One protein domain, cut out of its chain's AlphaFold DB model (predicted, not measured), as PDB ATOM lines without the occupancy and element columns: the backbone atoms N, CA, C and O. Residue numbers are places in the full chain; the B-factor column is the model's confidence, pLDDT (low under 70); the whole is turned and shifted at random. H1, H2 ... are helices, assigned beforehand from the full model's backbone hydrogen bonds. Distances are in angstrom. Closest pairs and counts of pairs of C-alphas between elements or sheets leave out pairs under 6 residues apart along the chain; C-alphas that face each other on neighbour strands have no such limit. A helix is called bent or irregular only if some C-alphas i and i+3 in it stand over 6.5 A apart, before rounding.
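AT A GLANCE: This is residues 96 to 305 of the 305 residues of an uncharacterized protein of Glomus cerebriforme (UniProt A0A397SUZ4). A rounded, all-helix globule is built round H6, which sits in the middle with H3 on one side of it and H11 on the other. H4, H5, H7 and H8 gather toward one end of this core, H1 and H10 lie toward the other, H2 packs on H3, and H9 runs along H11. The printed part has 210 residues with eleven named helices, H1 to H11 in chain order, and no named strand. It is compact, with a radius of gyration of the C-alphas of 15.8 A and spans of 40 by 37 by 33 A.

HOW THE PARTS SIT: H1, residues 96 to 111, is close to but not clearly touching H10, residues 273 to 279; their closest C-alphas, Pro 96 and Glu 274, are 7.8 A apart. H2, residues 135 to 140, touches H3, residues 148 to 162, at a steep tilt of 61 degrees, closest at the C-alphas of Trp 136 and Phe 154, 4.4 A. H3, with residues 158 to 162 alone, makes a helical hairpin with H4, residues 167 to 177, closest at the C-alphas of Ala 162 and Arg 170, 5.3 A. H4 and H5, residues 183 to 191, touch only at the corner, with the C-alphas of Leu 177 and Gly 183 closest at 3.9 A. H6, residues 209 to 220, touches H3 the same way at a shallow tilt of 33 degrees, only just short of steep, with the C-alphas of Arg 152 and Val 212 closest at 5.2 A. H7, residues 223 to 226, touches H4, closest at the C-alphas of Ala 224 and Arg 170, 6.0 A. H8, residues 231 to 243, touches H5 with residues 236 to 241 alone, closest at the C-alphas of Ile 237 and Leu 184, 6.5 A. H11, residues 289 to 303, touches H6, closest at the C-alphas of Ile 295 and Gly 218, 6.3 A. H9, residues 245 to 262, only just touches H11, with 3 pairs of C-alphas within 8 A, the closest Val 261 and Leu 289 at 7.5 A. Every O i to N i+4 pair is within hydrogen-bond range in H1, H2, H3, H4, H5, H8, H10 and H11; H6 has 5 of 8, H9 11 of 14, and H7 is too short for one.

IN THESE COORDINATES: H1 begins at C-alpha 96 (263.930, 200.720, 260.605) and is 22.5 A long. H3 measures 20.8 A, H8 17.8 A and H9 23.1 A; H9 is only just irregular, with C-alphas 251 and 254 6.51 A apart. H11, 21.5 A, ends at C-alpha 303 (245.631, 208.142, 291.608).

THE WHOLE: The C-alphas farthest apart, Ser 113 and Asn 144, are 43.8 A apart. The printed part has no cut; the links H1 to H2 and H5 to H6 are long. Mean pLDDT of the printed part is 91.2, with residues 113 to 120 and 304 to 305 under 70.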
ATOM      1  N   PRO A  96     264.951 200.087 261.441       95.75
ATOM      2  CA  PRO A  96     263.930 200.720 260.605       95.75
ATOM      3  C   PRO A  96     262.563 200.025 260.667       95.75
ATOM      4  O   PRO A  96     261.530 200.694 260.628       95.75
ATOM      5  N   GLU A  97     262.531 198.693 260.787       94.56
ATOM      6  CA  GLU A  97     261.284 197.934 260.940       94.56
ATOM      7  C   GLU A  97     260.625 198.192 262.294       94.56
ATOM      8  O   GLU A  97     259.406 198.353 262.345       94.56
ATOM      9  N   ILE A  98     261.411 198.296 263.372       94.06
ATOM     10  CA  ILE A  98     260.907 198.668 264.703       94.06
ATOM     11  C   ILE A  98     260.261 200.056 264.644       94.06
ATOM     12  O   ILE A  98     259.110 200.200 265.054       94.06
ATOM     13  N   ILE A  99     260.950 201.054 264.080       95.62
ATOM     14  CA  ILE A  99     260.428 202.425 263.939       95.62
ATOM     15  C   ILE A  99     259.121 202.418 263.136       95.62
ATOM     16  O   ILE A  99     258.107 202.949 263.587       95.62
ATOM     17  N   ARG A 100     259.112 201.768 261.965       94.88
ATOM     18  CA  ARG A 100     257.922 201.694 261.104       94.88
ATOM     19  C   ARG A 100     256.755 200.995 261.804       94.88
ATOM     20  O   ARG A 100     255.612 201.435 261.681       94.88
ATOM     21  N   SER A 101     257.036 199.917 262.533       93.94
ATOM     22  CA  SER A 101     256.035 199.156 263.283       93.94
ATOM     23  C   SER A 101     255.422 199.986 264.413       93.94
ATOM     24  O   SER A 101     254.195 200.058 264.523       93.94
ATOM     25  N   GLN A 102     256.246 200.686 265.202       94.75
ATOM     26  CA  GLN A 102     255.759 201.560 266.271       94.75
ATOM     27  C   GLN A 102     254.945 202.735 265.723       94.75
ATOM     28  O   GLN A 102     253.859 203.020 266.229       94.75
ATOM     29  N   GLN A 103     255.396 203.375 264.645       93.62
ATOM     30  CA  GLN A 103     254.646 204.465 264.022       93.62
ATOM     31  C   GLN A 103     253.280 203.988 263.504       93.62
ATOM     32  O   GLN A 103     252.256 204.606 263.799       93.62
ATOM     33  N   LYS A 104     253.241 202.858 262.783       92.88
ATOM     34  CA  LYS A 104     251.994 202.274 262.263       92.88
ATOM     35  C   LYS A 104     251.021 201.925 263.391       92.88
ATOM     36  O   LYS A 104     249.838 202.238 263.291       92.88
ATOM     37  N   THR A 105     251.524 201.306 264.455       90.69
ATOM     38  CA  THR A 105     250.719 200.917 265.623       90.69
ATOM     39  C   THR A 105     250.175 202.146 266.349       90.69
ATOM     40  O   THR A 105     248.991 202.197 266.663       90.69
ATOM     41  N   THR A 106     250.999 203.182 266.520       89.88
ATOM     42  CA  THR A 106     250.574 204.454 267.121       89.88
ATOM     43  C   THR A 106     249.414 205.069 266.336       89.88
ATOM     44  O   THR A 106     248.378 205.381 266.918       89.88
ATOM     45  N   ILE A 107     249.541 205.178 265.009       89.44
ATOM     46  CA  ILE A 107     248.479 205.710 264.139       89.44
ATOM     47  C   ILE A 107     247.205 204.863 264.248       89.44
ATOM     48  O   ILE A 107     246.117 205.413 264.395       89.44
ATOM     49  N   ALA A 108     247.328 203.533 264.209       88.25
ATOM     50  CA  ALA A 108     246.184 202.634 264.328       88.25
ATOM     51  C   ALA A 108     245.445 202.817 265.662       88.25
ATOM     52  O   ALA A 108     244.217 202.882 265.674       88.25
ATOM     53  N   ASN A 109     246.178 202.974 266.766       85.75
ATOM     54  CA  ASN A 109     245.589 203.150 268.091       85.75
ATOM     55  C   ASN A 109     244.850 204.487 268.212       85.75
ATOM     56  O   ASN A 109     243.725 204.502 268.710       85.75
ATOM     57  N   PHE A 110     245.428 205.577 267.689       83.69
ATOM     58  CA  PHE A 110     244.775 206.893 267.651       83.69
ATOM     59  C   PHE A 110     243.560 206.953 266.727       83.69
ATOM     60  O   PHE A 110     242.600 207.655 267.034       83.69
ATOM     61  N   ASN A 111     243.578 206.201 265.628       83.50
ATOM     62  CA  ASN A 111     242.442 206.107 264.716       83.50
ATOM     63  C   ASN A 111     241.363 205.135 265.207       83.50
ATOM     64  O   ASN A 111     240.250 205.138 264.681       83.50
ATOM     65  N   SER A 112     241.669 204.285 266.190       76.69
ATOM     66  CA  SER A 112     240.677 203.385 266.755       76.69
ATOM     67  C   SER A 112     239.726 204.153 267.674       76.69
ATOM     68  O   SER A 112     240.134 204.945 268.524       76.69
ATOM     69  N   SER A 113     238.442 203.820 267.597       62.28
ATOM     70  CA  SER A 113     237.433 204.247 268.572       62.28
ATOM     71  C   SER A 113     237.651 203.648 269.971       62.28
ATOM     72  O   SER A 113     236.911 203.956 270.901       62.28
ATOM     73  N   THR A 114     238.672 202.801 270.146       62.66
ATOM     74  CA  THR A 114     238.923 202.058 271.384       62.66
ATOM     75  C   THR A 114     239.703 202.856 272.431       62.66
ATOM     76  O   THR A 114     239.801 202.416 273.563       62.66
ATOM     77  N   LEU A 115     240.143 204.089 272.166       63.12
ATOM     78  CA  LEU A 115     240.782 204.951 273.183       63.12
ATOM     79  C   LEU A 115     239.913 205.283 274.421       63.12
ATOM     80  O   LEU A 115     240.368 205.966 275.338       63.12
ATOM     81  N   THR A 116     238.680 204.775 274.479       58.59
ATOM     82  CA  THR A 116     237.867 204.657 275.695       58.59
ATOM     83  C   THR A 116     238.606 203.982 276.864       58.59
ATOM     84  O   THR A 116     239.576 203.249 276.681       58.59
ATOM     85  N   TYR A 117     238.099 204.209 278.082       52.44
ATOM     86  CA  TYR A 117     238.710 203.943 279.396       52.44
ATOM     87  C   TYR A 117     239.456 202.600 279.593       52.44
ATOM     88  O   TYR A 117     240.304 202.522 280.474       52.44
ATOM     89  N   LYS A 118     239.212 201.550 278.798       57.56
ATOM     90  CA  LYS A 118     239.867 200.235 278.955       57.56
ATOM     91  C   LYS A 118     240.910 199.889 277.888       57.56
ATOM     92  O   LYS A 118     241.773 199.066 278.172       57.56
ATOM     93  N   SER A 119     240.896 200.520 276.715       59.00
ATOM     94  CA  SER A 119     241.771 200.148 275.583       59.00
ATOM     95  C   SER A 119     242.922 201.123 275.343       59.00
ATOM     96  O   SER A 119     243.744 200.915 274.453       59.00
ATOM     97  N   SER A 120     243.064 202.136 276.199       62.34
ATOM     98  CA  SER A 120     244.240 203.009 276.204       62.34
ATOM     99  C   SER A 120     245.522 202.310 276.673       62.34
ATOM    100  O   SER A 120     246.594 202.907 276.603       62.34
ATOM    101  N   ASP A 121     245.444 201.051 277.118       81.25
ATOM    102  CA  ASP A 121     246.630 200.210 277.288       81.25
ATOM    103  C   ASP A 121     247.389 200.094 275.939       81.25
ATOM    104  O   ASP A 121     248.610 200.032 275.901       81.25
ATOM    105  N   GLY A 122     246.724 200.273 274.796       81.56
ATOM    106  CA  GLY A 122     247.411 200.388 273.507       81.56
ATOM    107  C   GLY A 122     248.286 201.642 273.320       81.56
ATOM    108  O   GLY A 122     249.058 201.685 272.368       81.56
ATOM    109  N   ILE A 123     248.203 202.684 274.160       88.25
ATOM    110  CA  ILE A 123     248.901 203.960 273.887       88.25
ATOM    111  C   ILE A 123     250.427 203.820 273.978       88.25
ATOM    112  O   ILE A 123     251.147 204.316 273.114       88.25
ATOM    113  N   ILE A 124     250.912 203.160 275.027       92.44
ATOM    114  CA  ILE A 124     252.331 202.844 275.221       92.44
ATOM    115  C   ILE A 124     252.466 201.348 275.041       92.44
ATOM    116  O   ILE A 124     251.720 200.611 275.663       92.44
ATOM    117  N   PHE A 125     253.386 200.887 274.207       92.75
ATOM    118  CA  PHE A 125     253.545 199.467 273.904       92.75
ATOM    119  C   PHE A 125     254.995 199.174 273.526       92.75
ATOM    120  O   PHE A 125     255.752 200.080 273.172       92.75
ATOM    121  N   ILE A 126     255.380 197.901 273.579       94.12
ATOM    122  CA  ILE A 126     256.733 197.452 273.241       94.12
ATOM    123  C   ILE A 126     256.650 196.462 272.082       94.12
ATOM    124  O   ILE A 126     256.073 195.382 272.199       94.12
ATOM    125  N   THR A 127     257.244 196.820 270.945       90.81
ATOM    126  CA  THR A 127     257.329 195.923 269.788       90.81
ATOM    127  C   THR A 127     258.323 194.796 270.063       90.81
ATOM    128  O   THR A 127     259.442 195.055 270.500       90.81
ATOM    129  N   ASN A 128     257.931 193.553 269.762       88.19
ATOM    130  CA  ASN A 128     258.779 192.362 269.900       88.19
ATOM    131  C   ASN A 128     259.350 192.166 271.320       88.19
ATOM    132  O   ASN A 128     260.502 191.787 271.490       88.19
ATOM    133  N   GLY A 129     258.566 192.487 272.355       90.31
ATOM    134  CA  GLY A 129     259.033 192.509 273.743       90.31
ATOM    135  C   GLY A 129     259.139 191.147 274.441       90.31
ATOM    136  O   GLY A 129     259.640 191.082 275.562       90.31
ATOM    137  N   GLU A 130     258.690 190.054 273.819       90.81
ATOM    138  CA  GLU A 130     258.704 188.712 274.422       90.81
ATOM    139  C   GLU A 130     260.060 188.317 275.054       90.81
ATOM    140  O   GLU A 130     260.059 187.870 276.212       90.81
ATOM    141  N   PRO A 131     261.221 188.583 274.412       93.31
ATOM    142  CA  PRO A 131     262.526 188.218 274.964       93.31
ATOM    143  C   PRO A 131     262.875 188.920 276.284       93.31
ATOM    144  O   PRO A 131     263.767 188.469 277.005       93.31
ATOM    145  N   ILE A 132     262.204 190.029 276.618       93.62
ATOM    146  CA  ILE A 132     262.519 190.835 277.805       93.62
ATOM    147  C   ILE A 132     261.545 190.649 278.966       93.62
ATOM    148  O   ILE A 132     261.768 191.226 280.026       93.62
ATOM    149  N   THR A 133     260.526 189.801 278.830       93.06
ATOM    150  CA  THR A 133     259.457 189.580 279.832       93.06
ATOM    151  C   THR A 133     259.929 189.207 281.241       93.06
ATOM    152  O   THR A 133     259.169 189.334 282.195       93.06
ATOM    153  N   THR A 134     261.167 188.740 281.413       93.25
ATOM    154  CA  THR A 134     261.722 188.339 282.721       93.25
ATOM    155  C   THR A 134     262.763 189.314 283.279       93.25
ATOM    156  O   THR A 134     263.266 189.117 284.388       93.25
ATOM    157  N   ILE A 135     263.116 190.367 282.531       96.38
ATOM    158  CA  ILE A 135     264.205 191.285 282.895       96.38
ATOM    159  C   ILE A 135     263.839 192.140 284.109       96.38
ATOM    160  O   ILE A 135     264.685 192.309 284.990       96.38
ATOM    161  N   TRP A 136     262.593 192.613 284.214       96.69
ATOM    162  CA  TRP A 136     262.141 193.453 285.329       96.69
ATOM    163  C   TRP A 136     262.422 192.783 286.680       96.69
ATOM    164  O   TRP A 136     262.988 193.401 287.582       96.69
ATOM    165  N   LYS A 137     262.145 191.477 286.785       95.69
ATOM    166  CA  LYS A 137     262.354 190.689 288.003       95.69
ATOM    167  C   LYS A 137     263.833 190.545 288.354       95.69
ATOM    168  O   LYS A 137     264.198 190.543 289.527       95.69
ATOM    169  N   LYS A 138     264.703 190.424 287.345       95.06
ATOM    170  CA  LYS A 138     266.161 190.390 287.550       95.06
ATOM    171  C   LYS A 138     266.673 191.743 288.039       95.06
ATOM    172  O   LYS A 138     267.499 191.780 288.945       95.06
ATOM    173  N   LEU A 139     266.162 192.840 287.479       95.88
ATOM    174  CA  LEU A 139     266.569 194.191 287.860       95.88
ATOM    175  C   LEU A 139     266.158 194.535 289.291       95.88
ATOM    176  O   LEU A 139     266.984 195.089 290.011       95.88
ATOM    177  N   LEU A 140     264.963 194.133 289.743       95.00
ATOM    178  CA  LEU A 140     264.528 194.332 291.136       95.00
ATOM    179  C   LEU A 140     265.507 193.754 292.169       95.00
ATOM    180  O   LEU A 140     265.623 194.294 293.264       95.00
ATOM    181  N   LYS A 141     266.234 192.687 291.810       91.44
ATOM    182  CA  LYS A 141     267.235 192.031 292.666       91.44
ATOM    183  C   LYS A 141     268.628 192.653 292.592       91.44
ATOM    184  O   LYS A 141     269.492 192.288 293.381       91.44
ATOM    185  N   LYS A 142     268.887 193.539 291.627       92.25
ATOM    186  CA  LYS A 142     270.159 194.269 291.542       92.25
ATOM    187  C   LYS A 142     270.291 195.104 292.812       92.25
ATOM    188  O   LYS A 142     269.295 195.666 293.239       92.25
ATOM    189  N   GLU A 143     271.477 195.214 293.405       88.56
ATOM    190  CA  GLU A 143     271.690 196.069 294.588       88.56
ATOM    191  C   GLU A 143     272.181 197.467 294.198       88.56
ATOM    192  O   GLU A 143     271.759 198.461 294.784       88.56
ATOM    193  N   ASN A 144     272.997 197.548 293.144       90.50
ATOM    194  CA  ASN A 144     273.588 198.798 292.672       90.50
ATOM    195  C   ASN A 144     272.523 199.862 292.331       90.50
ATOM    196  O   ASN A 144     271.432 199.507 291.865       90.50
ATOM    197  N   PRO A 145     272.853 201.160 292.484       90.69
ATOM    198  CA  PRO A 145     272.001 202.250 292.021       90.69
ATOM    199  C   PRO A 145     271.656 202.094 290.538       90.69
ATOM    200  O   PRO A 145     272.512 201.730 289.726       90.69
ATOM    201  N   TRP A 146     270.398 202.354 290.186       94.81
ATOM    202  CA  TRP A 146     269.945 202.296 288.800       94.81
ATOM    203  C   TRP A 146     270.299 203.585 288.074       94.81
ATOM    204  O   TRP A 146     270.068 204.680 288.580       94.81
ATOM    205  N   GLY A 147     270.841 203.449 286.868       95.25
ATOM    206  CA  GLY A 147     270.889 204.558 285.921       95.25
ATOM    207  C   GLY A 147     269.690 204.552 284.978       95.25
ATOM    208  O   GLY A 147     268.896 203.609 284.970       95.25
ATOM    209  N   GLN A 148     269.589 205.573 284.127       95.81
ATOM    210  CA  GLN A 148     268.523 205.706 283.129       95.81
ATOM    211  C   GLN A 148     268.257 204.409 282.348       95.81
ATOM    212  O   GLN A 148     267.101 204.024 282.186       95.81
ATOM    213  N   ASN A 149     269.299 203.720 281.869       95.75
ATOM    214  CA  ASN A 149     269.110 202.514 281.060       95.75
ATOM    215  C   ASN A 149     268.565 201.328 281.875       95.75
ATOM    216  O   ASN A 149     267.769 200.551 281.352       95.75
ATOM    217  N   ASP A 150     268.951 201.210 283.150       96.50
ATOM    218  CA  ASP A 150     268.390 200.196 284.050       96.50
ATOM    219  C   ASP A 150     266.895 200.455 284.265       96.50
ATOM    220  O   ASP A 150     266.084 199.546 284.093       96.50
ATOM    221  N   VAL A 151     266.521 201.710 284.554       97.62
ATOM    222  CA  VAL A 151     265.113 202.099 284.729       97.62
ATOM    223  C   VAL A 151     264.324 201.844 283.441       97.62
ATOM    224  O   VAL A 151     263.254 201.246 283.489       97.62
ATOM    225  N   ARG A 152     264.870 202.230 282.280       97.44
ATOM    226  CA  ARG A 152     264.243 202.004 280.970       97.44
ATOM    227  C   ARG A 152     263.968 200.522 280.728       97.44
ATOM    228  O   ARG A 152     262.855 200.150 280.369       97.44
ATOM    229  N   MET A 153     264.966 199.666 280.954       97.12
ATOM    230  CA  MET A 153     264.808 198.221 280.787       97.12
ATOM    231  C   MET A 153     263.817 197.627 281.783       97.12
ATOM    232  O   MET A 153     263.020 196.775 281.389       97.12
ATOM    233  N   PHE A 154     263.832 198.072 283.040       98.06
ATOM    234  CA  PHE A 154     262.867 197.646 284.049       98.06
ATOM    235  C   PHE A 154     261.437 197.979 283.620       98.06
ATOM    236  O   PHE A 154     260.601 197.082 283.541       98.06
ATOM    237  N   VAL A 155     261.176 199.239 283.270       97.88
ATOM    238  CA  VAL A 155     259.843 199.710 282.878       97.88
ATOM    239  C   VAL A 155     259.354 199.002 281.618       97.88
ATOM    240  O   VAL A 155     258.239 198.487 281.605       97.88
ATOM    241  N   ASN A 156     260.185 198.911 280.578       97.19
ATOM    242  CA  ASN A 156     259.772 198.303 279.313       97.19
ATOM    243  C   ASN A 156     259.523 196.800 279.461       97.19
ATOM    244  O   ASN A 156     258.556 196.284 278.914       97.19
ATOM    245  N   SER A 157     260.342 196.086 280.236       97.56
ATOM    246  CA  SER A 157     260.083 194.664 280.491       97.56
ATOM    247  C   SER A 157     258.846 194.434 281.357       97.56
ATOM    248  O   SER A 157     258.085 193.512 281.074       97.56
ATOM    249  N   ALA A 158     258.606 195.285 282.357       97.31
ATOM    250  CA  ALA A 158     257.393 195.241 283.165       97.31
ATOM    251  C   ALA A 158     256.135 195.542 282.332       97.31
ATOM    252  O   ALA A 158     255.126 194.866 282.508       97.31
ATOM    253  N   LEU A 159     256.205 196.490 281.387       96.25
ATOM    254  CA  LEU A 159     255.125 196.778 280.434       96.25
ATOM    255  C   LEU A 159     254.749 195.539 279.620       96.25
ATOM    256  O   LEU A 159     253.577 195.180 279.562       96.25
ATOM    257  N   VAL A 160     255.738 194.836 279.057       95.75
ATOM    258  CA  VAL A 160     255.472 193.599 278.303       95.75
ATOM    259  C   VAL A 160     254.820 192.540 279.196       95.75
ATOM    260  O   VAL A 160     253.906 191.843 278.766       95.75
ATOM    261  N   THR A 161     255.269 192.403 280.447       96.00
ATOM    262  CA  THR A 161     254.656 191.463 281.395       96.00
ATOM    263  C   THR A 161     253.223 191.855 281.750       96.00
ATOM    264  O   THR A 161     252.368 190.977 281.836       96.00
ATOM    265  N   ALA A 162     252.942 193.149 281.921       94.00
ATOM    266  CA  ALA A 162     251.600 193.659 282.187       94.00
ATOM    267  C   ALA A 162     250.635 193.393 281.019       94.00
ATOM    268  O   ALA A 162     249.459 193.117 281.254       94.00
ATOM    269  N   ASP A 163     251.150 193.395 279.788       91.50
ATOM    270  CA  ASP A 163     250.402 193.087 278.563       91.50
ATOM    271  C   ASP A 163     250.304 191.574 278.279       91.50
ATOM    272  O   ASP A 163     249.760 191.151 277.257       91.50
ATOM    273  N   SER A 164     250.827 190.726 279.171       89.25
ATOM    274  CA  SER A 164     250.776 189.280 278.990       89.25
ATOM    275  C   SER A 164     249.346 188.744 279.077       89.25
ATOM    276  O   SER A 164     248.576 189.111 279.961       89.25
ATOM    277  N   GLN A 165     249.032 187.777 278.213       85.69
ATOM    278  CA  GLN A 165     247.768 187.032 278.249       85.69
ATOM    279  C   GLN A 165     247.656 186.091 279.462       85.69
ATOM    280  O   GLN A 165     246.593 185.535 279.715       85.69
ATOM    281  N   PHE A 166     248.747 185.891 280.207       87.88
ATOM    282  CA  PHE A 166     248.789 184.991 281.353       87.88
ATOM    283  C   PHE A 166     248.580 185.748 282.669       87.88
ATOM    284  O   PHE A 166     249.474 186.460 283.134       87.88
ATOM    285  N   ASP A 167     247.435 185.528 283.312       87.50
ATOM    286  CA  ASP A 167     247.033 186.210 284.552       87.50
ATOM    287  C   ASP A 167     248.059 186.080 285.678       87.50
ATOM    288  O   ASP A 167     248.418 187.078 286.304       87.50
ATOM    289  N   TYR A 168     248.628 184.885 285.868       91.44
ATOM    290  CA  TYR A 168     249.617 184.648 286.922       91.44
ATOM    291  C   TYR A 168     250.865 185.537 286.786       91.44
ATOM    292  O   TYR A 168     251.446 185.923 287.799       91.44
ATOM    293  N   LYS A 169     251.270 185.903 285.558       93.19
ATOM    294  CA  LYS A 169     252.418 186.800 285.326       93.19
ATOM    295  C   LYS A 169     252.092 188.234 285.737       93.19
ATOM    296  O   LYS A 169     252.948 188.924 286.287       93.19
ATOM    297  N   ARG A 170     250.857 188.677 285.483       93.00
ATOM    298  CA  ARG A 170     250.372 190.016 285.847       93.00
ATOM    299  C   ARG A 170     250.223 190.146 287.360       93.00
ATOM    300  O   ARG A 170     250.678 191.125 287.942       93.00
ATOM    301  N   GLU A 171     249.679 189.122 288.012       94.62
ATOM    302  CA  GLU A 171     249.612 189.070 289.474       94.62
ATOM    303  C   GLU A 171     250.996 189.055 290.126       94.62
ATOM    304  O   GLU A 171     251.223 189.762 291.107       94.62
ATOM    305  N   GLU A 172     251.927 188.256 289.600       96.06
ATOM    306  CA  GLU A 172     253.307 188.217 290.088       96.06
ATOM    307  C   GLU A 172     253.976 189.591 289.968       96.06
ATOM    308  O   GLU A 172     254.598 190.055 290.925       96.06
ATOM    309  N   LEU A 173     253.795 190.264 288.828       96.75
ATOM    310  CA  LEU A 173     254.284 191.621 288.608       96.75
ATOM    311  C   LEU A 173     253.772 192.576 289.692       96.75
ATOM    312  O   LEU A 173     254.574 193.259 290.324       96.75
ATOM    313  N   VAL A 174     252.462 192.587 289.957       96.75
ATOM    314  CA  VAL A 174     251.853 193.461 290.973       96.75
ATOM    315  C   VAL A 174     252.352 193.128 292.383       96.75
ATOM    316  O   VAL A 174     252.668 194.045 293.143       96.75
ATOM    317  N   LYS A 175     252.490 191.841 292.733       96.94
ATOM    318  CA  LYS A 175     253.022 191.410 294.042       96.94
ATOM    319  C   LYS A 175     254.452 191.896 294.266       96.94
ATOM    320  O   LYS A 175     254.762 192.398 295.342       96.94
ATOM    321  N   GLU A 176     255.315 191.750 293.265       97.06
ATOM    322  CA  GLU A 176     256.723 192.144 293.354       97.06
ATOM    323  C   GLU A 176     256.904 193.668 293.300       97.06
ATOM    324  O   GLU A 176     257.700 194.208 294.065       97.06
ATOM    325  N   LEU A 177     256.141 194.386 292.464       96.50
ATOM    326  CA  LEU A 177     256.139 195.857 292.448       96.50
ATOM    327  C   LEU A 177     255.627 196.448 293.766       96.50
ATOM    328  O   LEU A 177     256.182 197.430 294.246       96.50
ATOM    329  N   GLY A 178     254.596 195.846 294.361       96.25
ATOM    330  CA  GLY A 178     254.039 196.271 295.644       96.25
ATOM    331  C   GLY A 178     254.805 195.762 296.869       96.25
ATOM    332  O   GLY A 178     254.366 195.993 297.996       96.25
ATOM    333  N   ASN A 179     255.919 195.050 296.687       96.31
ATOM    334  CA  ASN A 179     256.730 194.553 297.792       96.31
ATOM    335  C   ASN A 179     257.545 195.708 298.424       96.31
ATOM    336  O   ASN A 179     258.268 196.400 297.700       96.31
ATOM    337  N   PRO A 180     257.463 195.925 299.753       93.56
ATOM    338  CA  PRO A 180     258.166 197.017 300.431       93.56
ATOM    339  C   PRO A 180     259.694 196.917 300.357       93.56
ATOM    340  O   PRO A 180     260.363 197.946 300.264       93.56
ATOM    341  N   ASP A 181     260.244 195.703 300.350       90.06
ATOM    342  CA  ASP A 181     261.688 195.467 300.419       90.06
ATOM    343  C   ASP A 181     262.369 195.526 299.041       90.06
ATOM    344  O   ASP A 181     263.591 195.665 298.952       90.06
ATOM    345  N   SER A 182     261.588 195.446 297.957       92.31
ATOM    346  CA  SER A 182     262.087 195.453 296.578       92.31
ATOM    347  C   SER A 182     261.376 196.491 295.701       92.31
ATOM    348  O   SER A 182     261.920 197.570 295.459       92.31
ATOM    349  N   GLY A 183     260.172 196.190 295.214       95.56
ATOM    350  CA  GLY A 183     259.463 196.980 294.210       95.56
ATOM    351  C   GLY A 183     259.149 198.410 294.637       95.56
ATOM    352  O   GLY A 183     259.495 199.342 293.911       95.56
ATOM    353  N   LEU A 184     258.576 198.610 295.827       95.50
ATOM    354  CA  LEU A 184     258.221 199.951 296.312       95.50
ATOM    355  C   LEU A 184     259.463 200.809 296.545       95.50
ATOM    356  O   LEU A 184     259.459 201.997 296.223       95.50
ATOM    357  N   LYS A 185     260.544 200.202 297.047       93.88
ATOM    358  CA  LYS A 185     261.839 200.871 297.187       93.88
ATOM    359  C   LYS A 185     262.354 201.346 295.824       93.88
ATOM    360  O   LYS A 185     262.734 202.505 295.694       93.88
ATOM    361  N   ARG A 186     262.299 200.492 294.795       95.00
ATOM    362  CA  ARG A 186     262.715 200.854 293.429       95.00
ATOM    363  C   ARG A 186     261.811 201.907 292.791       95.00
ATOM    364  O   ARG A 186     262.324 202.823 292.159       95.00
ATOM    365  N   LEU A 187     260.494 201.838 292.988       95.25
ATOM    366  CA  LEU A 187     259.575 202.887 292.535       95.25
ATOM    367  C   LEU A 187     259.905 204.236 293.175       95.25
ATOM    368  O   LEU A 187     259.980 205.242 292.472       95.25
ATOM    369  N   LYS A 188     260.161 204.247 294.487       93.56
ATOM    370  CA  LYS A 188     260.560 205.454 295.209       93.56
ATOM    371  C   LYS A 188     261.858 206.043 294.653       93.56
ATOM    372  O   LYS A 188     261.898 207.233 294.373       93.56
ATOM    373  N   GLU A 189     262.874 205.219 294.399       93.19
ATOM    374  CA  GLU A 189     264.140 205.662 293.792       93.19
ATOM    375  C   GLU A 189     263.962 206.276 292.390       93.19
ATOM    376  O   GLU A 189     264.673 207.215 292.036       93.19
ATOM    377  N   ILE A 190     263.022 205.770 291.583       94.44
ATOM    378  CA  ILE A 190     262.716 206.337 290.257       94.44
ATOM    379  C   ILE A 190     261.998 207.687 290.383       94.44
ATOM    380  O   ILE A 190     262.269 208.610 289.618       94.44
ATOM    381  N   ILE A 191     261.074 207.804 291.334       92.12
ATOM    382  CA  ILE A 191     260.295 209.025 291.575       92.12
ATOM    383  C   ILE A 191     261.178 210.127 292.179       92.12
ATOM    384  O   ILE A 191     261.086 211.287 291.792       92.12
ATOM    385  N   GLU A 192     262.078 209.764 293.090       91.69
ATOM    386  CA  GLU A 192     263.036 210.675 293.728       91.69
ATOM    387  C   GLU A 192     264.318 210.863 292.899       91.69
ATOM    388  O   GLU A 192     265.313 211.400 293.393       91.69
ATOM    389  N   PHE A 193     264.328 210.411 291.641       91.88
ATOM    390  CA  PHE A 193     265.531 210.442 290.826       91.88
ATOM    391  C   PHE A 193     266.044 211.885 290.655       91.88
ATOM    392  O   PHE A 193     265.243 212.782 290.372       91.88
ATOM    393  N   PRO A 194     267.367 212.138 290.761       89.38
ATOM    394  CA  PRO A 194     267.894 213.499 290.906       89.38
ATOM    395  C   PRO A 194     267.527 214.483 289.791       89.38
ATOM    396  O   PRO A 194     267.527 215.690 290.013       89.38
ATOM    397  N   SER A 195     267.283 213.993 288.574       92.12
ATOM    398  CA  SER A 195     266.938 214.845 287.438       92.12
ATOM    399  C   SER A 195     266.124 214.116 286.371       92.12
ATOM    400  O   SER A 195     266.362 212.944 286.067       92.12
ATOM    401  N   VAL A 196     265.192 214.853 285.767       95.44
ATOM    402  CA  VAL A 196     264.364 214.429 284.633       95.44
ATOM    403  C   VAL A 196     264.449 215.504 283.548       95.44
ATOM    404  O   VAL A 196     264.432 216.695 283.861       95.44
ATOM    405  N   SER A 197     264.554 215.106 282.280       96.44
ATOM    406  CA  SER A 197     264.652 216.036 281.146       96.44
ATOM    407  C   SER A 197     263.964 215.489 279.897       96.44
ATOM    408  O   SER A 197     263.902 214.274 279.704       96.44
ATOM    409  N   CYS A 198     263.494 216.382 279.019       97.50
ATOM    410  CA  CYS A 198     263.061 215.993 277.670       97.50
ATOM    411  C   CYS A 198     264.231 215.776 276.703       97.50
ATOM    412  O   CYS A 198     264.066 215.190 275.645       97.50
ATOM    413  N   ASP A 199     265.405 216.283 277.047       97.44
ATOM    414  CA  ASP A 199     266.604 216.189 276.223       97.44
ATOM    415  C   ASP A 199     267.670 215.440 277.036       97.44
ATOM    416  O   ASP A 199     268.761 215.942 277.301       97.44
ATOM    417  N   ALA A 200     267.291 214.278 277.578       97.06
ATOM    418  CA  ALA A 200     268.167 213.463 278.419       97.06
ATOM    419  C   ALA A 200     269.128 212.609 277.578       97.06
ATOM    420  O   ALA A 200     270.172 212.177 278.079       97.06
ATOM    421  N   GLY A 201     268.770 212.337 276.321       95.50
ATOM    422  CA  GLY A 201     269.524 211.475 275.431       95.50
ATOM    423  C   GLY A 201     269.838 210.124 276.072       95.50
ATOM    424  O   GLY A 201     268.991 209.466 276.685       95.50
ATOM    425  N   LEU A 202     271.105 209.723 275.982       95.19
ATOM    426  CA  LEU A 202     271.624 208.489 276.582       95.19
ATOM    427  C   LEU A 202     272.311 208.718 277.940       95.19
ATOM    428  O   LEU A 202     273.006 207.835 278.446       95.19
ATOM    429  N   ASN A 203     272.137 209.895 278.554       95.88
ATOM    430  CA  ASN A 203     272.786 210.225 279.819       95.88
ATOM    431  C   ASN A 203     272.235 209.366 280.965       95.88
ATOM    432  O   ASN A 203     271.117 209.553 281.437       95.88
ATOM    433  N   ASN A 204     273.059 208.459 281.486       93.88
ATOM    434  CA  ASN A 204     272.623 207.509 282.506       93.88
ATOM    435  C   ASN A 204     272.273 208.153 283.867       93.88
ATOM    436  O   ASN A 204     271.710 207.476 284.722       93.88
ATOM    437  N   ARG A 205     272.598 209.438 284.080       95.94
ATOM    438  CA  ARG A 205     272.337 210.196 285.320       95.94
ATOM    439  C   ARG A 205     271.114 211.115 285.248       95.94
ATOM    440  O   ARG A 205     270.840 211.812 286.220       95.94
ATOM    441  N   VAL A 206     270.399 211.128 284.124       96.25
ATOM    442  CA  VAL A 206     269.183 211.928 283.909       96.25
ATOM    443  C   VAL A 206     268.102 211.000 283.372       96.25
ATOM    444  O   VAL A 206     268.359 210.261 282.423       96.25
ATOM    445  N   LEU A 207     266.897 211.005 283.948       97.00
ATOM    446  CA  LEU A 207     265.796 210.235 283.365       97.00
ATOM    447  C   LEU A 207     265.201 210.969 282.169       97.00
ATOM    448  O   LEU A 207     264.845 212.145 282.258       97.00
ATOM    449  N   SER A 208     265.058 210.254 281.053       97.62
ATOM    450  CA  SER A 208     264.306 210.760 279.911       97.62
ATOM    451  C   SER A 208     262.823 210.813 280.249       97.62
ATOM    452  O   SER A 208     262.217 209.812 280.649       97.62
ATOM    453  N   PHE A 209     262.224 211.978 280.038       97.31
ATOM    454  CA  PHE A 209     260.789 212.140 280.174       97.31
ATOM    455  C   PHE A 209     260.036 211.262 279.165       97.31
ATOM    456  O   PHE A 209     259.111 210.545 279.538       97.31
ATOM    457  N   GLN A 210     260.478 211.248 277.907       96.50
ATOM    458  CA  GLN A 210     259.839 210.524 276.807       96.50
ATOM    459  C   GLN A 210     260.053 209.015 276.872       96.50
ATOM    460  O   GLN A 210     259.126 208.256 276.611       96.50
ATOM    461  N   TYR A 211     261.272 208.581 277.198       97.38
ATOM    462  CA  TYR A 211     261.680 207.182 277.043       97.38
ATOM    463  C   TYR A 211     261.736 206.409 278.363       97.38
ATOM    464  O   TYR A 211     262.031 205.217 278.345       97.38
ATOM    465  N   VAL A 212     261.483 207.061 279.505       97.38
ATOM    466  CA  VAL A 212     261.439 206.405 280.822       97.38
ATOM    467  C   VAL A 212     260.191 206.791 281.608       97.38
ATOM    468  O   VAL A 212     259.395 205.916 281.942       97.38
ATOM    469  N   ILE A 213     259.997 208.083 281.892       96.62
ATOM    470  CA  ILE A 213     258.899 208.533 282.764       96.62
ATOM    471  C   ILE A 213     257.535 208.301 282.115       96.62
ATOM    472  O   ILE A 213     256.626 207.776 282.753       96.62
ATOM    473  N   LEU A 214     257.394 208.634 280.833       96.38
ATOM    474  CA  LEU A 214     256.161 208.392 280.095       96.38
ATOM    475  C   LEU A 214     255.815 206.883 280.048       96.38
ATOM    476  O   LEU A 214     254.704 206.535 280.449       96.38
ATOM    477  N   PRO A 215     256.732 205.962 279.673       97.12
ATOM    478  CA  PRO A 215     256.508 204.522 279.807       97.12
ATOM    479  C   PRO A 215     256.160 204.051 281.222       97.12
ATOM    480  O   PRO A 215     255.298 203.187 281.375       97.12
ATOM    481  N   LEU A 216     256.765 204.636 282.262       96.69
ATOM    482  CA  LEU A 216     256.434 204.312 283.652       96.69
ATOM    483  C   LEU A 216     254.974 204.660 283.959       96.69
ATOM    484  O   LEU A 216     254.270 203.872 284.584       96.69
ATOM    485  N   PHE A 217     254.485 205.802 283.477       94.62
ATOM    486  CA  PHE A 217     253.068 206.149 283.595       94.62
ATOM    487  C   PHE A 217     252.176 205.206 282.798       94.62
ATOM    488  O   PHE A 217     251.118 204.817 283.289       94.62
ATOM    489  N   GLY A 218     252.622 204.767 281.620       94.25
ATOM    490  CA  GLY A 218     251.968 203.690 280.877       94.25
ATOM    491  C   GLY A 218     251.795 202.433 281.715       94.25
ATOM    492  O   GLY A 218     250.692 201.904 281.785       94.25
ATOM    493  N   LEU A 219     252.857 202.005 282.403       95.31
ATOM    494  CA  LEU A 219     252.849 200.824 283.263       95.31
ATOM    495  C   LEU A 219     251.861 200.983 284.418       95.31
ATOM    496  O   LEU A 219     250.981 200.149 284.598       95.31
ATOM    497  N   LEU A 220     251.978 202.075 285.175       93.19
ATOM    498  CA  LEU A 220     251.156 202.341 286.359       93.19
ATOM    499  C   LEU A 220     249.669 202.499 286.031       93.19
ATOM    500  O   LEU A 220     248.814 202.268 286.879       93.19
ATOM    501  N   THR A 221     249.359 202.888 284.796       90.88
ATOM    502  CA  THR A 221     247.984 203.045 284.319       90.88
ATOM    503  C   THR A 221     247.454 201.824 283.572       90.88
ATOM    504  O   THR A 221     246.308 201.864 283.118       90.88
ATOM    505  N   ARG A 222     248.229 200.737 283.462       91.00
ATOM    506  CA  ARG A 222     247.733 199.469 282.915       91.00
ATOM    507  C   ARG A 222     246.597 198.922 283.744       91.00
ATOM    508  O   ARG A 222     246.700 198.905 284.969       91.00
ATOM    509  N   ASN A 223     245.583 198.351 283.096       89.75
ATOM    510  CA  ASN A 223     244.509 197.656 283.816       89.75
ATOM    511  C   ASN A 223     245.065 196.496 284.660       89.75
ATOM    512  O   ASN A 223     244.593 196.255 285.765       89.75
ATOM    513  N   ALA A 224     246.133 195.843 284.184       89.25
ATOM    514  CA  ALA A 224     246.856 194.809 284.925       89.25
ATOM    515  C   ALA A 224     247.351 195.262 286.312       89.25
ATOM    516  O   ALA A 224     247.519 194.418 287.185       89.25
ATOM    517  N   ILE A 225     247.587 196.565 286.508       91.50
ATOM    518  CA  ILE A 225     247.976 197.156 287.795       91.50
ATOM    519  C   ILE A 225     246.779 197.870 288.432       91.50
ATOM    520  O   ILE A 225     246.406 197.556 289.557       91.50
ATOM    521  N   ALA A 226     246.160 198.808 287.713       88.44
ATOM    522  CA  ALA A 226     245.132 199.706 288.234       88.44
ATOM    523  C   ALA A 226     243.800 199.016 288.576       88.44
ATOM    524  O   ALA A 226     243.078 199.500 289.441       88.44
ATOM    525  N   GLU A 227     243.472 197.902 287.917       86.94
ATOM    526  CA  GLU A 227     242.261 197.106 288.173       86.94
ATOM    527  C   GLU A 227     242.611 195.725 288.769       86.94
ATOM    528  O   GLU A 227     241.810 194.792 288.711       86.94
ATOM    529  N   CYS A 228     243.819 195.559 289.323       89.06
ATOM    530  CA  CYS A 228     244.238 194.286 289.902       89.06
ATOM    531  C   CYS A 228     243.486 193.987 291.207       89.06
ATOM    532  O   CYS A 228     243.384 194.835 292.091       89.06
ATOM    533  N   ILE A 229     243.056 192.733 291.371       90.44
ATOM    534  CA  ILE A 229     242.355 192.236 292.569       90.44
ATOM    535  C   ILE A 229     243.215 192.254 293.843       90.44
ATOM    536  O   ILE A 229     242.716 192.088 294.952       90.44
ATOM    537  N   LEU A 230     244.532 192.419 293.702       93.19
ATOM    538  CA  LEU A 230     245.490 192.407 294.801       93.19
ATOM    539  C   LEU A 230     245.583 193.789 295.466       93.19
ATOM    540  O   LEU A 230     246.657 194.393 295.522       93.19
ATOM    541  N   GLU A 231     244.454 194.272 295.987       92.62
ATOM    542  CA  GLU A 231     244.245 195.654 296.446       92.62
ATOM    543  C   GLU A 231     245.343 196.168 297.381       92.62
ATOM    544  O   GLU A 231     245.820 197.286 297.216       92.62
ATOM    545  N   LYS A 232     245.820 195.337 298.318       94.81
ATOM    546  CA  LYS A 232     246.915 195.698 299.235       94.81
ATOM    547  C   LYS A 232     248.164 196.183 298.490       94.81
ATOM    548  O   LYS A 232     248.777 197.168 298.895       94.81
ATOM    549  N   TYR A 233     248.564 195.470 297.438       95.94
ATOM    550  CA  TYR A 233     249.767 195.787 296.670       95.94
ATOM    551  C   TYR A 233     249.525 196.980 295.744       95.94
ATOM    552  O   TYR A 233     250.369 197.868 295.670       95.94
ATOM    553  N   VAL A 234     248.351 197.040 295.108       94.06
ATOM    554  CA  VAL A 234     247.933 198.168 294.260       94.06
ATOM    555  C   VAL A 234     247.916 199.472 295.055       94.06
ATOM    556  O   VAL A 234     248.535 200.456 294.652       94.06
ATOM    557  N   HIS A 235     247.280 199.463 296.227       93.50
ATOM    558  CA  HIS A 235     247.223 200.612 297.120       93.50
ATOM    559  C   HIS A 235     248.625 201.058 297.545       93.50
ATOM    560  O   HIS A 235     248.938 202.243 297.487       93.50
ATOM    561  N   ALA A 236     249.507 200.120 297.901       95.06
ATOM    562  CA  ALA A 236     250.879 200.454 298.271       95.06
ATOM    563  C   ALA A 236     251.659 201.118 297.118       95.06
ATOM    564  O   ALA A 236     252.373 202.094 297.350       95.06
ATOM    565  N   ILE A 237     251.485 200.641 295.877       94.62
ATOM    566  CA  ILE A 237     252.090 201.238 294.674       94.62
ATOM    567  C   ILE A 237     251.606 202.683 294.491       94.62
ATOM    568  O   ILE A 237     252.424 203.596 294.363       94.62
ATOM    569  N   PHE A 238     250.289 202.912 294.510       92.19
ATOM    570  CA  PHE A 238     249.731 204.252 294.303       92.19
ATOM    571  C   PHE A 238     250.020 205.210 295.455       92.19
ATOM    572  O   PHE A 238     250.255 206.389 295.203       92.19
ATOM    573  N   MET A 239     250.113 204.726 296.695       92.50
ATOM    574  CA  MET A 239     250.500 205.559 297.834       92.50
ATOM    575  C   MET A 239     251.919 206.116 297.702       92.50
ATOM    576  O   MET A 239     252.141 207.282 298.029       92.50
ATOM    577  N   VAL A 240     252.877 205.342 297.177       92.00
ATOM    578  CA  VAL A 240     254.239 205.849 296.915       92.00
ATOM    579  C   VAL A 240     254.213 206.991 295.898       92.00
ATOM    580  O   VAL A 240     254.927 207.979 296.069       92.00
ATOM    581  N   ILE A 241     253.374 206.886 294.867       87.62
ATOM    582  CA  ILE A 241     253.213 207.938 293.855       87.62
ATOM    583  C   ILE A 241     252.531 209.160 294.466       87.62
ATOM    584  O   ILE A 241     253.017 210.271 294.295       87.62
ATOM    585  N   TYR A 242     251.436 208.953 295.200       88.44
ATOM    586  CA  TYR A 242     250.636 210.014 295.804       88.44
ATOM    587  C   TYR A 242     251.447 210.865 296.788       88.44
ATOM    588  O   TYR A 242     251.444 212.088 296.692       88.44
ATOM    589  N   VAL A 243     252.208 210.230 297.684       89.56
ATOM    590  CA  VAL A 243     253.039 210.932 298.683       89.56
ATOM    591  C   VAL A 243     254.117 211.804 298.032       89.56
ATOM    592  O   VAL A 243     254.522 212.812 298.600       89.56
ATOM    593  N   ASN A 244     254.566 211.436 296.833       83.00
ATOM    594  CA  ASN A 244     255.594 212.159 296.091       83.00
ATOM    595  C   ASN A 244     255.022 212.956 294.912       83.00
ATOM    596  O   ASN A 244     255.783 213.438 294.073       83.00
ATOM    597  N   LEU A 245     253.695 213.078 294.815       80.81
ATOM    598  CA  LEU A 245     253.046 213.649 293.642       80.81
ATOM    599  C   LEU A 245     253.453 215.106 293.471       80.81
ATOM    600  O   LEU A 245     253.848 215.489 292.379       80.81
ATOM    601  N   ASP A 246     253.462 215.899 294.538       79.50
ATOM    602  CA  ASP A 246     253.777 217.320 294.409       79.50
ATOM    603  C   ASP A 246     255.217 217.558 293.934       79.50
ATOM    604  O   ASP A 246     255.462 218.301 292.982       79.50
ATOM    605  N   THR A 247     256.182 216.882 294.560       80.81
ATOM    606  CA  THR A 247     257.606 217.045 294.251       80.81
ATOM    607  C   THR A 247     257.975 216.470 292.894       80.81
ATOM    608  O   THR A 247     258.717 217.109 292.153       80.81
ATOM    609  N   PHE A 248     257.467 215.292 292.540       83.06
ATOM    610  CA  PHE A 248     257.805 214.639 291.281       83.06
ATOM    611  C   PHE A 248     256.975 215.169 290.111       83.06
ATOM    612  O   PHE A 248     257.510 215.468 289.042       83.06
ATOM    613  N   PHE A 249     255.666 215.324 290.290       84.81
ATOM    614  CA  PHE A 249     254.782 215.702 289.199       84.81
ATOM    615  C   PHE A 249     254.943 217.179 288.830       84.81
ATOM    616  O   PHE A 249     255.196 217.487 287.667       84.81
ATOM    617  N   TYR A 250     254.874 218.114 289.782       80.19
ATOM    618  CA  TYR A 250     254.976 219.531 289.415       80.19
ATOM    619  C   TYR A 250     256.395 219.925 288.998       80.19
ATOM    620  O   TYR A 250     256.573 220.531 287.940       80.19
ATOM    621  N   ASN A 251     257.417 219.547 289.773       81.31
ATOM    622  CA  ASN A 251     258.772 220.041 289.505       81.31
ATOM    623  C   ASN A 251     259.430 219.369 288.294       81.31
ATOM    624  O   ASN A 251     260.207 220.021 287.592       81.31
ATOM    625  N   ASN A 252     259.115 218.095 288.029       87.06
ATOM    626  CA  ASN A 252     259.753 217.339 286.950       87.06
ATOM    627  C   ASN A 252     258.814 217.135 285.754       87.06
ATOM    628  O   ASN A 252     259.155 217.524 284.635       87.06
ATOM    629  N   VAL A 253     257.631 216.552 285.972       91.06
ATOM    630  CA  VAL A 253     256.716 216.159 284.882       91.06
ATOM    631  C   VAL A 253     256.097 217.374 284.197       91.06
ATOM    632  O   VAL A 253     256.204 217.496 282.978       91.06
ATOM    633  N   MET A 254     255.487 218.290 284.953       92.06
ATOM    634  CA  MET A 254     254.801 219.458 284.385       92.06
ATOM    635  C   MET A 254     255.774 220.408 283.693       92.06
ATOM    636  O   MET A 254     255.474 220.890 282.605       92.06
ATOM    637  N   LYS A 255     256.970 220.600 284.260       93.62
ATOM    638  CA  LYS A 255     258.047 221.368 283.621       93.62
ATOM    639  C   LYS A 255     258.466 220.765 282.276       93.62
ATOM    640  O   LYS A 255     258.626 221.486 281.293       93.62
ATOM    641  N   CYS A 256     258.637 219.443 282.217       95.81
ATOM    642  CA  CYS A 256     258.956 218.752 280.969       95.81
ATOM    643  C   CYS A 256     257.811 218.871 279.954       95.81
ATOM    644  O   CYS A 256     258.051 219.198 278.794       95.81
ATOM    645  N   LEU A 257     256.564 218.678 280.392       96.25
ATOM    646  CA  LEU A 257     255.390 218.814 279.534       96.25
ATOM    647  C   LEU A 257     255.254 220.235 278.965       96.25
ATOM    648  O   LEU A 257     255.056 220.378 277.761       96.25
ATOM    649  N   GLU A 258     255.418 221.273 279.791       96.25
ATOM    650  CA  GLU A 258     255.419 222.673 279.347       96.25
ATOM    651  C   GLU A 258     256.470 222.890 278.257       96.25
ATOM    652  O   GLU A 258     256.180 223.481 277.218       96.25
ATOM    653  N   MET A 259     257.681 222.364 278.452       96.38
ATOM    654  CA  MET A 259     258.756 222.491 277.475       96.38
ATOM    655  C   MET A 259     258.411 221.817 276.140       96.38
ATOM    656  O   MET A 259     258.621 222.435 275.094       96.38
ATOM    657  N   LEU A 260     257.847 220.600 276.152       97.31
ATOM    658  CA  LEU A 260     257.404 219.910 274.929       97.31
ATOM    659  C   LEU A 260     256.318 220.699 274.182       97.31
ATOM    660  O   LEU A 260     256.363 220.797 272.955       97.31
ATOM    661  N   VAL A 261     255.364 221.276 274.921       97.19
ATOM    662  CA  VAL A 261     254.274 222.089 274.363       97.19
ATOM    663  C   VAL A 261     254.817 223.383 273.764       97.19
ATOM    664  O   VAL A 261     254.517 223.695 272.615       97.19
ATOM    665  N   ARG A 262     255.666 224.112 274.499       97.25
ATOM    666  CA  ARG A 262     256.242 225.389 274.049       97.25
ATOM    667  C   ARG A 262     257.060 225.245 272.775       97.25
ATOM    668  O   ARG A 262     257.002 226.124 271.921       97.25
ATOM    669  N   ARG A 263     257.810 224.150 272.638       96.50
ATOM    670  CA  ARG A 263     258.597 223.872 271.427       96.50
ATOM    671  C   ARG A 263     257.810 223.144 270.334       96.50
ATOM    672  O   ARG A 263     258.372 222.888 269.275       96.50
ATOM    673  N   ASN A 264     256.553 222.777 270.596       96.12
ATOM    674  CA  ASN A 264     255.692 222.006 269.700       96.12
ATOM    675  C   ASN A 264     256.382 220.754 269.116       96.12
ATOM    676  O   ASN A 264     256.281 220.455 267.927       96.12
ATOM    677  N   SER A 265     257.146 220.040 269.946       96.19
ATOM    678  CA  SER A 265     257.907 218.865 269.517       96.19
ATOM    679  C   SER A 265     258.179 217.926 270.683       96.19
ATOM    680  O   SER A 265     258.584 218.346 271.770       96.19
ATOM    681  N   VAL A 266     258.000 216.631 270.427       96.31
ATOM    682  CA  VAL A 266     258.270 215.541 271.377       96.31
ATOM    683  C   VAL A 266     259.680 214.956 271.235       96.31
ATOM    684  O   VAL A 266     260.094 214.153 272.067       96.31
ATOM    685  N   VAL A 267     260.432 215.383 270.217       96.19
ATOM    686  CA  VAL A 267     261.758 214.851 269.872       96.19
ATOM    687  C   VAL A 267     262.781 215.172 270.958       96.19
ATOM    688  O   VAL A 267     262.911 216.320 271.361       96.19
ATOM    689  N   ASP A 268     263.528 214.174 271.422       97.38
ATOM    690  CA  ASP A 268     264.725 214.402 272.238       97.38
ATOM    691  C   ASP A 268     265.850 214.941 271.338       97.38
ATOM    692  O   ASP A 268     266.243 214.284 270.376       97.38
ATOM    693  N   HIS A 269     266.360 216.144 271.614       96.94
ATOM    694  CA  HIS A 269     267.404 216.762 270.788       96.94
ATOM    695  C   HIS A 269     268.817 216.214 271.050       96.94
ATOM    696  O   HIS A 269     269.744 216.563 270.323       96.94
ATOM    697  N   GLN A 270     269.006 215.383 272.077       97.38
ATOM    698  CA  GLN A 270     270.304 214.808 272.447       97.38
ATOM    699  C   GLN A 270     270.498 213.382 271.927       97.38
ATOM    700  O   GLN A 270     271.593 212.831 272.047       97.38
ATOM    701  N   VAL A 271     269.462 212.750 271.366       97.31
ATOM    702  CA  VAL A 271     269.576 211.412 270.776       97.31
ATOM    703  C   VAL A 271     268.578 211.214 269.638       97.31
ATOM    704  O   VAL A 271     267.397 211.528 269.768       97.31
ATOM    705  N   SER A 272     269.037 210.636 268.526       97.31
ATOM    706  CA  SER A 272     268.128 210.188 267.468       97.31
ATOM    707  C   SER A 272     267.415 208.896 267.877       97.31
ATOM    708  O   SER A 272     267.910 208.115 268.694       97.31
ATOM    709  N   VAL A 273     266.254 208.630 267.282       96.62
ATOM    710  CA  VAL A 273     265.503 207.394 267.543       96.62
ATOM    711  C   VAL A 273     266.323 206.156 267.163       96.62
ATOM    712  O   VAL A 273     266.309 205.154 267.875       96.62
ATOM    713  N   GLU A 274     267.083 206.217 266.073       97.06
ATOM    714  CA  GLU A 274     267.946 205.125 265.628       97.06
ATOM    715  C   GLU A 274     269.042 204.836 266.653       97.06
ATOM    716  O   GLU A 274     269.274 203.675 266.981       97.06
ATOM    717  N   GLU A 275     269.700 205.871 267.180       96.88
ATOM    718  CA  GLU A 275     270.761 205.709 268.177       96.88
ATOM    719  C   GLU A 275     270.208 205.183 269.510       96.88
ATOM    720  O   GLU A 275     270.780 204.269 270.108       96.88
ATOM    721  N   LEU A 276     269.028 205.660 269.921       96.50
ATOM    722  CA  LEU A 276     268.292 205.112 271.061       96.50
ATOM    723  C   LEU A 276     268.036 203.607 270.893       96.50
ATOM    724  O   LEU A 276     268.299 202.826 271.811       96.50
ATOM    725  N   LEU A 277     267.544 203.193 269.723       95.88
ATOM    726  CA  LEU A 277     267.216 201.797 269.440       95.88
ATOM    727  C   LEU A 277     268.450 200.907 269.247       95.88
ATOM    728  O   LEU A 277     268.358 199.703 269.491       95.88
ATOM    729  N   LYS A 278     269.611 201.457 268.866       95.00
ATOM    730  CA  LYS A 278     270.879 200.705 268.882       95.00
ATOM    731  C   LYS A 278     271.258 200.291 270.299       95.00
ATOM    732  O   LYS A 278     271.664 199.148 270.496       95.00
ATOM    733  N   GLN A 279     271.099 201.187 271.275       92.06
ATOM    734  CA  GLN A 279     271.397 200.874 272.673       92.06
ATOM    735  C   GLN A 279     270.286 200.046 273.332       92.06
ATOM    736  O   GLN A 279     270.566 199.145 274.121       92.06
ATOM    737  N   ASN A 280     269.022 200.345 273.026       91.69
ATOM    738  CA  ASN A 280     267.872 199.668 273.608       91.69
ATOM    739  C   ASN A 280     266.736 199.524 272.584       91.69
ATOM    740  O   ASN A 280     265.879 200.401 272.449       91.69
ATOM    741  N   ARG A 281     266.710 198.367 271.907       93.38
ATOM    742  CA  ARG A 281     265.733 198.015 270.859       93.38
ATOM    743  C   ARG A 281     264.281 197.970 271.332       93.38
ATOM    744  O   ARG A 281     263.379 198.031 270.507       93.38
ATOM    745  N   TYR A 282     264.060 197.875 272.640       94.94
ATOM    746  CA  TYR A 282     262.735 197.767 273.241       94.94
ATOM    747  C   TYR A 282     262.242 199.111 273.779       94.94
ATOM    748  O   TYR A 282     261.395 199.140 274.661       94.94
ATOM    749  N   SER A 283     262.803 200.228 273.313       95.75
ATOM    750  CA  SER A 283     262.351 201.562 273.711       95.75
ATOM    751  C   SER A 283     261.072 201.938 272.967       95.75
ATOM    752  O   SER A 283     261.005 201.814 271.743       95.75
ATOM    753  N   PHE A 284     260.071 202.416 273.702       96.00
ATOM    754  CA  PHE A 284     258.880 203.039 273.127       96.00
ATOM    755  C   PHE A 284     259.214 204.429 272.567       96.00
ATOM    756  O   PHE A 284     259.959 205.180 273.198       96.00
ATOM    757  N   ILE A 285     258.645 204.779 271.413       95.75
ATOM    758  CA  ILE A 285     258.850 206.064 270.738       95.75
ATOM    759  C   ILE A 285     257.530 206.846 270.733       95.75
ATOM    760  O   ILE A 285     256.591 206.458 270.034       95.75
ATOM    761  N   PRO A 286     257.427 207.969 271.465       94.81
ATOM    762  CA  PRO A 286     256.248 208.812 271.386       94.81
ATOM    763  C   PRO A 286     256.293 209.692 270.131       94.81
ATOM    764  O   PRO A 286     257.221 210.477 269.945       94.81
ATOM    765  N   TYR A 287     255.257 209.606 269.293       92.56
ATOM    766  CA  TYR A 287     255.165 210.369 268.038       92.56
ATOM    767  C   TYR A 287     254.313 211.644 268.129       92.56
ATOM    768  O   TYR A 287     254.276 212.419 267.177       92.56
ATOM    769  N   SER A 288     253.600 211.881 269.237       92.69
ATOM    770  CA  SER A 288     252.720 213.049 269.371       92.69
ATOM    771  C   SER A 288     252.551 213.507 270.819       92.69
ATOM    772  O   SER A 288     252.655 212.711 271.752       92.69
ATOM    773  N   LEU A 289     252.220 214.791 271.007       93.50
ATOM    774  CA  LEU A 289     251.832 215.341 272.314       93.50
ATOM    775  C   LEU A 289     250.579 214.653 272.883       93.50
ATOM    776  O   LEU A 289     250.438 214.542 274.099       93.50
ATOM    777  N   GLY A 290     249.700 214.133 272.016       92.00
ATOM    778  CA  GLY A 290     248.502 213.395 272.424       92.00
ATOM    779  C   GLY A 290     248.819 212.186 273.307       92.00
ATOM    780  O   GLY A 290     248.108 211.945 274.277       92.00
ATOM    781  N   VAL A 291     249.927 211.480 273.039       92.75
ATOM    782  CA  VAL A 291     250.393 210.354 273.873       92.75
ATOM    783  C   VAL A 291     250.643 210.814 275.312       92.75
ATOM    784  O   VAL A 291     250.187 210.172 276.256       92.75
ATOM    785  N   PHE A 292     251.329 211.947 275.482       94.25
ATOM    786  CA  PHE A 292     251.665 212.489 276.798       94.25
ATOM    787  C   PHE A 292     250.413 212.912 277.559       94.25
ATOM    788  O   PHE A 292     250.228 212.501 278.702       94.25
ATOM    789  N   PHE A 293     249.537 213.692 276.922       91.94
ATOM    790  CA  PHE A 293     248.322 214.179 277.573       91.94
ATOM    791  C   PHE A 293     247.416 213.037 278.027       91.94
ATOM    792  O   PHE A 293     246.975 213.036 279.173       91.94
ATOM    793  N   LEU A 294     247.173 212.041 277.170       90.31
ATOM    794  CA  LEU A 294     246.288 210.927 277.506       90.31
ATOM    795  C   LEU A 294     246.820 210.103 278.683       90.31
ATOM    796  O   LEU A 294     246.067 209.794 279.604       90.31
ATOM    797  N   ILE A 295     248.116 209.784 278.685       90.75
ATOM    798  CA  ILE A 295     248.733 208.992 279.756       90.75
ATOM    799  C   ILE A 295     248.773 209.765 281.074       90.75
ATOM    800  O   ILE A 295     248.479 209.198 282.126       90.75
ATOM    801  N   ILE A 296     249.075 211.062 281.030       90.75
ATOM    802  CA  ILE A 296     249.087 211.910 282.223       90.75
ATOM    803  C   ILE A 296     247.677 212.063 282.803       90.75
ATOM    804  O   ILE A 296     247.492 211.881 284.005       90.75
ATOM    805  N   VAL A 297     246.670 212.348 281.970       88.81
ATOM    806  CA  VAL A 297     245.271 212.427 282.418       88.81
ATOM    807  C   VAL A 297     244.846 211.102 283.048       88.81
ATOM    808  O   VAL A 297     244.278 211.103 284.138       88.81
ATOM    809  N   ARG A 298     245.187 209.970 282.420       86.50
ATOM    810  CA  ARG A 298     244.881 208.638 282.954       86.50
ATOM    811  C   ARG A 298     245.539 208.412 284.313       86.50
ATOM    812  O   ARG A 298     244.852 207.996 285.243       86.50
ATOM    813  N   LEU A 299     246.818 208.758 284.468       87.94
ATOM    814  CA  LEU A 299     247.517 208.663 285.751       87.94
ATOM    815  C   LEU A 299     246.790 209.458 286.838       87.94
ATOM    816  O   LEU A 299     246.497 208.915 287.901       87.94
ATOM    817  N   LEU A 300     246.437 210.714 286.556       85.88
ATOM    818  CA  LEU A 300     245.727 211.570 287.507       85.88
ATOM    819  C   LEU A 300     244.334 211.029 287.859       85.88
ATOM    820  O   LEU A 300     243.886 211.200 288.990       85.88
ATOM    821  N   THR A 301     243.651 210.359 286.927       83.75
ATOM    822  CA  THR A 301     242.378 209.685 287.229       83.75
ATOM    823  C   THR A 301     242.556 208.413 288.053       83.75
ATOM    824  O   THR A 301     241.706 208.132 288.892       83.75
ATOM    825  N   SER A 302     243.645 207.661 287.856       78.75
ATOM    826  CA  SER A 302     243.919 206.428 288.606       78.75
ATOM    827  C   SER A 302     244.373 206.701 290.036       78.75
ATOM    828  O   SER A 302     243.977 205.977 290.934       78.75
ATOM    829  N   VAL A 303     245.154 207.761 290.264       73.50
ATOM    830  CA  VAL A 303     245.631 208.142 291.608       73.50
ATOM    831  C   VAL A 303     244.507 208.710 292.492       73.50
ATOM    832  O   VAL A 303     244.631 208.729 293.710       73.50
ATOM    833  N   ARG A 304     243.409 209.190 291.895       59.28
ATOM    834  CA  ARG A 304     242.244 209.727 292.623       59.28
ATOM    835  C   ARG A 304     241.217 208.667 293.038       59.28
ATOM    836  O   ARG A 304     240.235 209.037 293.678       59.28
ATOM    837  N   LYS A 305     241.394 207.413 292.622       56.81
ATOM    838  CA  LYS A 305     240.556 206.284 293.038       56.81
ATOM    839  C   LYS A 305     241.060 205.713 294.355       56.81
ATOM    840  O   LYS A 305     240.190 205.369 295.179       56.81
TER     841      LYS A 305